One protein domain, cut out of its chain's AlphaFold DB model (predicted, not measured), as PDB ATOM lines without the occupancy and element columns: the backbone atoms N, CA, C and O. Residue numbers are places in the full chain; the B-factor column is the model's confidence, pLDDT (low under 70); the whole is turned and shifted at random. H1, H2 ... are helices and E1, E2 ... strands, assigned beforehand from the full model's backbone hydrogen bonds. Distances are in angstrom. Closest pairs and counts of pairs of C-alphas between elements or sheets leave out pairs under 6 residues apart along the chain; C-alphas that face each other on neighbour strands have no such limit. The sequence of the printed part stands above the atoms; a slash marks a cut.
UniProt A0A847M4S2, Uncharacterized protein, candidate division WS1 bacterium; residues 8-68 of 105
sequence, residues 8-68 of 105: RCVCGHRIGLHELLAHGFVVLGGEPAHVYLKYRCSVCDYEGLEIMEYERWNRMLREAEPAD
ATOM      1  N   ARG A   8     182.593 186.490  55.182       88.94
ATOM      2  CA  ARG A   8     183.990 186.043  55.255       88.94
ATOM      3  C   ARG A   8     184.892 187.171  54.805       88.94
ATOM      4  O   ARG A   8     184.757 187.672  53.695       88.94
ATOM      5  N   CYS A   9     185.839 187.520  55.664       92.75
ATOM      6  CA  CYS A   9     186.913 188.415  55.284       92.75
ATOM      7  C   CYS A   9     187.754 187.787  54.162       92.75
ATOM      8  O   CYS A   9     187.837 186.561  54.042       92.75
ATOM      9  N   VAL A  10     188.463 188.622  53.406       93.81
ATOM     10  CA  VAL A  10     189.431 188.199  52.382       93.81
ATOM     11  C   VAL A  10     190.542 187.296  52.934       93.81
ATOM     12  O   VAL A  10     191.096 186.487  52.197       93.81
ATOM     13  N   CYS A  11     190.835 187.363  54.238       94.00
ATOM     14  CA  CYS A  11     191.788 186.473  54.908       94.00
ATOM     15  C   CYS A  11     191.201 185.099  55.297       94.00
ATOM     16  O   CYS A  11     191.896 184.266  55.873       94.00
ATOM     17  N   GLY A  12     189.912 184.862  55.030       91.62
ATOM     18  CA  GLY A  12     189.197 183.632  55.371       91.62
ATOM     19  C   GLY A  12     188.558 183.612  56.765       91.62
ATOM     20  O   GLY A  12     187.764 182.704  57.044       91.62
ATOM     21  N   HIS A  13     188.847 184.610  57.613       91.38
ATOM     22  CA  HIS A  13     188.209 184.780  58.925       91.38
ATOM     23  C   HIS A  13     186.699 185.000  58.789       91.38
ATOM     24  O   HIS A  13     186.226 185.651  57.853       91.38
ATOM     25  N   ARG A  14     185.937 184.433  59.725       88.81
ATOM     26  CA  ARG A  14     184.478 184.562  59.785       88.81
ATOM     27  C   ARG A  14     184.138 185.757  60.658       88.81
ATOM     28  O   ARG A  14     184.494 185.751  61.827       88.81
ATOM     29  N   ILE A  15     183.442 186.729  60.084       88.94
ATOM     30  CA  ILE A  15     183.047 187.951  60.780       88.94
ATOM     31  C   ILE A  15     181.836 187.659  61.667       88.94
ATOM     32  O   ILE A  15     180.779 187.257  61.163       88.94
ATOM     33  N   GLY A  16     182.007 187.854  62.975       84.69
ATOM     34  CA  GLY A  16     180.933 187.807  63.967       84.69
ATOM     35  C   GLY A  16     180.210 189.148  64.137       84.69
ATOM     36  O   GLY A  16     180.658 190.179  63.638       84.69
ATOM     37  N   LEU A  17     179.098 189.162  64.885       81.56
ATOM     38  CA  LEU A  17     178.307 190.385  65.113       81.56
ATOM     39  C   LEU A  17     179.108 191.498  65.811       81.56
ATOM     40  O   LEU A  17     178.948 192.668  65.484       81.56
ATOM     41  N   HIS A  18     180.005 191.135  66.730       84.19
ATOM     42  CA  HIS A  18     180.877 192.078  67.441       84.19
ATOM     43  C   HIS A  18     181.926 192.754  66.540       84.19
ATOM     44  O   HIS A  18     182.524 193.748  66.939       84.19
ATOM     45  N   GLU A  19     182.160 192.217  65.339       90.38
ATOM     46  CA  GLU A  19     183.081 192.769  64.338       90.38
ATOM     47  C   GLU A  19     182.360 193.689  63.331       90.38
ATOM     48  O   GLU A  19     182.995 194.256  62.435       90.38
ATOM     49  N   LEU A  20     181.035 193.852  63.458       89.81
ATOM     50  CA  LEU A  20     180.261 194.798  62.658       89.81
ATOM     51  C   LEU A  20     180.466 196.222  63.182       89.81
ATOM     52  O   LEU A  20     180.213 196.525  64.344       89.81
ATOM     53  N   LEU A  21     180.886 197.114  62.286       93.12
ATOM     54  CA  LEU A  21     180.994 198.547  62.551       93.12
ATOM     55  C   LEU A  21     179.657 199.256  62.336       93.12
ATOM     56  O   LEU A  21     179.315 200.187  63.058       93.12
ATOM     57  N   ALA A  22     178.925 198.846  61.301       90.38
ATOM     58  CA  ALA A  22     177.618 199.387  60.974       90.38
ATOM     59  C   ALA A  22     176.814 198.376  60.159       90.38
ATOM     60  O   ALA A  22     177.368 197.539  59.445       90.38
ATOM     61  N   HIS A  23     175.497 198.505  60.227       90.12
ATOM     62  CA  HIS A  23     174.574 197.790  59.360       90.12
ATOM     63  C   HIS A  23     173.355 198.663  59.085       90.12
ATOM     64  O   HIS A  23     173.043 199.564  59.867       90.12
ATOM     65  N   GLY A  24     172.660 198.393  57.988       88.69
ATOM     66  CA  GLY A  24     171.370 199.009  57.721       88.69
ATOM     67  C   GLY A  24     170.633 198.341  56.571       88.69
ATOM     68  O   GLY A  24     171.169 197.471  55.884       88.69
ATOM     69  N   PHE A  25     169.384 198.750  56.384       90.50
ATOM     70  CA  PHE A  25     168.455 198.110  55.461       90.50
ATOM     71  C   PHE A  25     168.328 198.909  54.165       90.50
ATOM     72  O   PHE A  25     168.174 200.129  54.181       90.50
ATOM     73  N   VAL A  26     168.364 198.206  53.036       91.19
ATOM     74  CA  VAL A  26     167.935 198.723  51.737       91.19
ATOM     75  C   VAL A  26     166.464 198.374  51.581       91.19
ATOM     76  O   VAL A  26     166.105 197.196  51.551       91.19
ATOM     77  N   VAL A  27     165.619 199.397  51.498       89.81
ATOM     78  CA  VAL A  27     164.159 199.257  51.451       89.81
ATOM     79  C   VAL A  27     163.670 199.448  50.020       89.81
ATOM     80  O   VAL A  27     163.984 200.455  49.386       89.81
ATOM     81  N   LEU A  28     162.884 198.498  49.520       89.81
ATOM     82  CA  LEU A  28     162.238 198.542  48.210       89.81
ATOM     83  C   LEU A  28     160.729 198.364  48.398       89.81
ATOM     84  O   LEU A  28     160.283 197.412  49.027       89.81
ATOM     85  N   GLY A  29     159.930 199.291  47.867       87.44
ATOM     86  CA  GLY A  29     158.467 199.195  47.958       87.44
ATOM     87  C   GLY A  29     157.906 199.232  49.386       87.44
ATOM     88  O   GLY A  29     156.816 198.724  49.610       87.44
ATOM     89  N   GLY A  30     158.637 199.815  50.343       83.62
ATOM     90  CA  GLY A  30     158.238 199.873  51.756       83.62
ATOM     91  C   GLY A  30     158.689 198.676  52.594       83.62
ATOM     92  O   GLY A  30     158.542 198.718  53.810       83.62
ATOM     93  N   GLU A  31     159.306 197.668  51.975       86.06
ATOM     94  CA  GLU A  31     159.804 196.474  52.654       86.06
ATOM     95  C   GLU A  31     161.339 196.380  52.563       86.06
ATOM     96  O   GLU A  31     161.937 196.762  51.550       86.06
ATOM     97  N   PRO A  32     162.023 195.889  53.607       88.38
ATOM     98  CA  PRO A  32     163.462 195.648  53.571       88.38
ATOM     99  C   PRO A  32     163.799 194.507  52.596       88.38
ATOM    100  O   PRO A  32     163.409 193.360  52.798       88.38
ATOM    101  N   ALA A  33     164.567 194.819  51.553       92.38
ATOM    102  CA  ALA A  33     165.009 193.853  50.547       92.38
ATOM    103  C   ALA A  33     166.421 193.328  50.842       92.38
ATOM    104  O   ALA A  33     166.667 192.123  50.826       92.38
ATOM    105  N   HIS A  34     167.346 194.226  51.185       93.69
ATOM    106  CA  HIS A  34     168.738 193.867  51.459       93.69
ATOM    107  C   HIS A  34     169.247 194.491  52.759       93.69
ATOM    108  O   HIS A  34     168.671 195.440  53.287       93.69
ATOM    109  N   VAL A  35     170.365 193.973  53.256       91.69
ATOM    110  CA  VAL A  35     171.120 194.509  54.389       91.69
ATOM    111  C   VAL A  35     172.528 194.814  53.910       91.69
ATOM    112  O   VAL A  35     173.175 193.947  53.321       91.69
ATOM    113  N   TYR A  36     173.003 196.033  54.159       93.38
ATOM    114  CA  TYR A  36     174.416 196.360  54.009       93.38
ATOM    115  C   TYR A  36     175.119 196.181  55.354       93.38
ATOM    116  O   TYR A  36     174.585 196.557  56.398       93.38
ATOM    117  N   LEU A  37     176.323 195.623  55.325       91.88
ATOM    118  CA  LEU A  37     177.146 195.345  56.494       91.88
ATOM    119  C   LEU A  37     178.523 195.956  56.288       91.88
ATOM    120  O   LEU A  37     179.241 195.562  55.372       91.88
ATOM    121  N   LYS A  38     178.906 196.886  57.162       95.19
ATOM    122  CA  LYS A  38     180.285 197.356  57.285       95.19
ATOM    123  C   LYS A  38     180.930 196.654  58.471       95.19
ATOM    124  O   LYS A  38     180.382 196.678  59.571       95.19
ATOM    125  N   TYR A  39     182.100 196.066  58.269       94.44
ATOM    126  CA  TYR A  39     182.796 195.292  59.296       94.44
ATOM    127  C   TYR A  39     184.293 195.577  59.313       94.44
ATOM    128  O   TYR A  39     184.851 196.047  58.321       94.44
ATOM    129  N   ARG A  40     184.942 195.241  60.431       95.94
ATOM    130  CA  ARG A  40     186.400 195.242  60.575       95.94
ATOM    131  C   ARG A  40     186.859 193.898  61.110       95.94
ATOM    132  O   ARG A  40     186.452 193.478  62.186       95.94
ATOM    133  N   CYS A  41     187.698 193.214  60.343       95.50
ATOM    134  CA  CYS A  41     188.196 191.898  60.707       95.50
ATOM    135  C   CYS A  41     189.160 191.977  61.895       95.50
ATOM    136  O   CYS A  41     190.219 192.586  61.789       95.50
ATOM    137  N   SER A  42     188.861 191.270  62.979       93.56
ATOM    138  CA  SER A  42     189.720 191.197  64.172       93.56
ATOM    139  C   SER A  42     191.071 190.502  63.945       93.56
ATOM    140  O   SER A  42     191.986 190.670  64.745       93.56
ATOM    141  N   VAL A  43     191.215 189.721  62.864       96.00
ATOM    142  CA  VAL A  43     192.431 188.940  62.570       96.00
ATOM    143  C   VAL A  43     193.415 189.688  61.672       96.00
ATOM    144  O   VAL A  43     194.614 189.665  61.924       96.00
ATOM    145  N   CYS A  44     192.931 190.309  60.594       96.81
ATOM    146  CA  CYS A  44     193.787 190.963  59.591       96.81
ATOM    147  C   CYS A  44     193.544 192.469  59.458       96.81
ATOM    148  O   CYS A  44     194.122 193.097  58.578       96.81
ATOM    149  N   ASP A  45     192.668 193.026  60.294       96.75
ATOM    150  CA  ASP A  45     192.322 194.448  60.354       96.75
ATOM    151  C   ASP A  45     191.658 195.032  59.092       96.75
ATOM    152  O   ASP A  45     191.387 196.226  59.014       96.75
ATOM    153  N   TYR A  46     191.343 194.183  58.108       97.25
ATOM    154  CA  TYR A  46     190.647 194.574  56.886       97.25
ATOM    155  C   TYR A  46     189.239 195.103  57.183       97.25
ATOM    156  O   TYR A  46     188.439 194.423  57.836       97.25
ATOM    157  N   GLU A  47     188.924 196.281  56.643       97.00
ATOM    158  CA  GLU A  47     187.566 196.820  56.611       97.00
ATOM    159  C   GLU A  47     186.862 196.409  55.320       97.00
ATOM    160  O   GLU A  47     187.346 196.673  54.219       97.00
ATOM    161  N   GLY A  48     185.696 195.782  55.457       94.75
ATOM    162  CA  GLY A  48     184.898 195.337  54.325       94.75
ATOM    163  C   GLY A  48     183.478 195.877  54.352       94.75
ATOM    164  O   GLY A  48     182.955 196.295  55.390       94.75
ATOM    165  N   LEU A  49     182.859 195.845  53.175       94.38
ATOM    166  CA  LEU A  49     181.454 196.146  52.962       94.38
ATOM    167  C   LEU A  49     180.826 194.972  52.211       94.38
ATOM    168  O   LEU A  49     181.346 194.563  51.174       94.38
ATOM    169  N   GLU A  50     179.722 194.440  52.722       92.44
ATOM    170  CA  GLU A  50     178.967 193.367  52.075       92.44
ATOM    171  C   GLU A  50     177.480 193.721  52.016       92.44
ATOM    172  O   GLU A  50     176.968 194.428  52.884       92.44
ATOM    173  N   ILE A  51     176.792 193.247  50.978       92.75
ATOM    174  CA  ILE A  51     175.342 193.380  50.818       92.75
ATOM    175  C   ILE A  51     174.760 191.975  50.712       92.75
ATOM    176  O   ILE A  51     175.325 191.115  50.039       92.75
ATOM    177  N   MET A  52     173.625 191.742  51.363       90.31
ATOM    178  CA  MET A  52     172.924 190.461  51.301       90.31
ATOM    179  C   MET A  52     171.417 190.605  51.403       90.31
ATOM    180  O   MET A  52     170.915 191.600  51.914       90.31
ATOM    181  N   GLU A  53     170.708 189.560  50.993       91.69
ATOM    182  CA  GLU A  53     169.259 189.455  51.153       91.69
ATOM    183  C   GLU A  53     168.826 189.555  52.620       91.69
ATOM    184  O   GLU A  53     169.380 188.888  53.503       91.69
ATOM    185  N   TYR A  54     167.784 190.348  52.867       89.38
ATOM    186  CA  TYR A  54     167.210 190.558  54.194       89.38
ATOM    187  C   TYR A  54     166.720 189.257  54.842       89.38
ATOM    188  O   TYR A  54     166.957 189.016  56.027       89.38
ATOM    189  N   GLU A  55     166.107 188.364  54.064       87.12
ATOM    190  CA  GLU A  55     165.658 187.057  54.557       87.12
ATOM    191  C   GLU A  55     166.818 186.197  55.070       87.12
ATOM    192  O   GLU A  55     166.698 185.518  56.095       87.12
ATOM    193  N   ARG A  56     167.957 186.241  54.367       86.19
ATOM    194  CA  ARG A  56     169.168 185.518  54.755       86.19
ATOM    195  C   ARG A  56     169.696 186.069  56.078       86.19
ATOM    196  O   ARG A  56     169.884 185.287  57.003       86.19
ATOM    197  N   TRP A  57     169.844 187.388  56.190       85.62
ATOM    198  CA  TRP A  57     170.238 188.063  57.432       85.62
ATOM    199  C   TRP A  57     169.342 187.686  58.622       85.62
ATOM    200  O   TRP A  57     169.832 187.280  59.674       85.62
ATOM    201  N   ASN A  58     168.020 187.741  58.446       81.38
ATOM    202  CA  ASN A  58     167.066 187.425  59.509       81.38
ATOM    203  C   ASN A  58     167.133 185.978  59.982       81.38
ATOM    204  O   ASN A  58     167.026 185.717  61.180       81.38
ATOM    205  N   ARG A  59     167.306 185.028  59.058       81.00
ATOM    206  CA  ARG A  59     167.507 183.622  59.423       81.00
ATOM    207  C   ARG A  59     168.720 183.476  60.340       81.00
ATOM    208  O   ARG A  59     168.647 182.778  61.341       81.00
ATOM    209  N   MET A  60     169.789 184.201  60.031       75.62
ATOM    210  CA  MET A  60     171.054 184.136  60.760       75.62
ATOM    211  C   MET A  60     170.944 184.763  62.150       75.62
ATOM    212  O   MET A  60     171.476 184.207  63.104       75.62
ATOM    213  N   LEU A  61     170.200 185.866  62.290       74.31
ATOM    214  CA  LEU A  61     169.920 186.458  63.600       74.31
ATOM    215  C   LEU A  61     169.044 185.565  64.489       74.31
ATOM    216  O   LEU A  61     169.273 185.509  65.689       74.31
ATOM    217  N   ARG A  62     168.053 184.860  63.927       70.38
ATOM    218  CA  ARG A  62     167.180 183.958  64.708       70.38
ATOM    219  C   ARG A  62     167.912 182.737  65.260       70.38
ATOM    220  O   ARG A  62     167.490 182.179  66.264       70.38
ATOM    221  N   GLU A  63     168.966 182.309  64.578       66.25
ATOM    222  CA  GLU A  63     169.816 181.194  64.999       66.25
ATOM    223  C   GLU A  63     170.883 181.619  66.027       66.25
ATOM    224  O   GLU A  63     171.523 180.758  66.633       66.25
ATOM    225  N   ALA A  64     171.077 182.926  66.247       62.19
ATOM    226  CA  ALA A  64     171.949 183.443  67.294       62.19
ATOM    227  C   ALA A  64     171.220 183.394  68.646       62.19
ATOM    228  O   ALA A  64     170.119 183.928  68.790       62.19
ATOM    229  N   GLU A  65     171.817 182.742  69.648       53.56
ATOM    230  CA  GLU A  65     171.190 182.683  70.970       53.56
ATOM    231  C   GLU A  65     171.115 184.078  71.615       53.56
ATOM    232  O   GLU A  65     172.090 184.836  71.558       53.56
ATOM    233  N   PRO A  66     169.983 184.430  72.255       55.53
ATOM    234  CA  PRO A  66     169.863 185.682  72.986       55.53
ATOM    235  C   PRO A  66     170.918 185.769  74.092       55.53
ATOM    236  O   PRO A  66     171.142 184.806  74.824       55.53
ATOM    237  N   ALA A  67     171.520 186.948  74.265       53.06
ATOM    238  CA  ALA A  67     172.343 187.226  75.434       53.06
ATOM    239  C   ALA A  67     171.467 187.104  76.692       53.06
ATOM    240  O   ALA A  67     170.565 187.909  76.927       53.06
ATOM    241  N   ASP A  68     171.698 186.049  77.462       58.84
ATOM    242  CA  ASP A  68     170.904 185.699  78.630       58.84
ATOM    243  C   ASP A  68     171.006 186.807  79.690       58.84
ATOM    244  O   ASP A  68     172.088 187.035  80.236       58.84
TER     245      ASP A  68
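AT A GLANCE: This is residues 8 to 68 of the 105 residues of an uncharacterized protein of candidate division WS1 bacterium (UniProt A0A847M4S2). A long, narrow sheet of three strands, E1, E2 and E3, is folded from two hairpins in a row, and one short helix, H1, stands up from one face of it over E2, while the other face has no named helix. The stretch before E1, residues 8 to 19, has no named element and loops round near the end of the sheet where E2 links to E3, and the last residues, 63 to 68, run on past the far end of H1 and away from the sheet. The printed part has 61 residues with three named strands and one named helix, in the order E1, E2, E3, H1; the sheet's order is E1 - E2 - E3, all antiparallel, and the class is mixed, helices and strands. The whole is only just compact, close to loose, with a radius of gyration of the C-alphas of 12.6 A and spans of 38 by 29 by 16 A.

IN THESE COORDINATES: E2, residues 31 to 40, is the longest strand and measures 27.8 A from first to last C-alpha. E1, residues 20 to 28, measures 23.4 A and begins with C-alpha 20 at (180.261, 194.798, 62.658). E3, residues 47 to 53, measures 20.5 A. H1, residues 54 to 62, measures 12.4 A and ends with C-alpha 62 at (167.180, 183.958, 64.708).

HOW THE PARTS SIT: The sheet is a meander, each strand the antiparallel neighbour of the one before, with E1 and E3 as edge strands and E2 as the inner strand. It is twisted, with C-alphas up to 4.1 A off its best plane. E1 and E2 form a hairpin with 161 degrees between their directions; N 24 and O 36 are 3.1 A apart and N 36 and O 24 2.9 A, both within hydrogen-bond range. E2 and E3 form a hairpin with 160 degrees between their directions; N 37 and O 50 are within hydrogen-bond range at 2.8 A, as are N 50 and O 37 at 2.9 A. H1 is on the sheet, over E2, at a height over the sheet of 10.1 A. Its line rises 74 degrees out of the local plane, and it stands up from the sheet. The closest C-alphas of E2 and H1 are those of His 34 and Tyr 54, 4.6 A apart. In H1 every O i to N i+4 pair is within hydrogen-bond range.

THE WHOLE: The two C-alphas farthest apart are those of Gly 29 and Val 43, at 38.4 A. The printed part has no cut. The links from E1 to E2 and from E3 to H1 are tight, and that from E2 to E3, with 6 residues, is short. The mean pLDDT of the printed part is 86.7, and residues 63 to 68 are under 70.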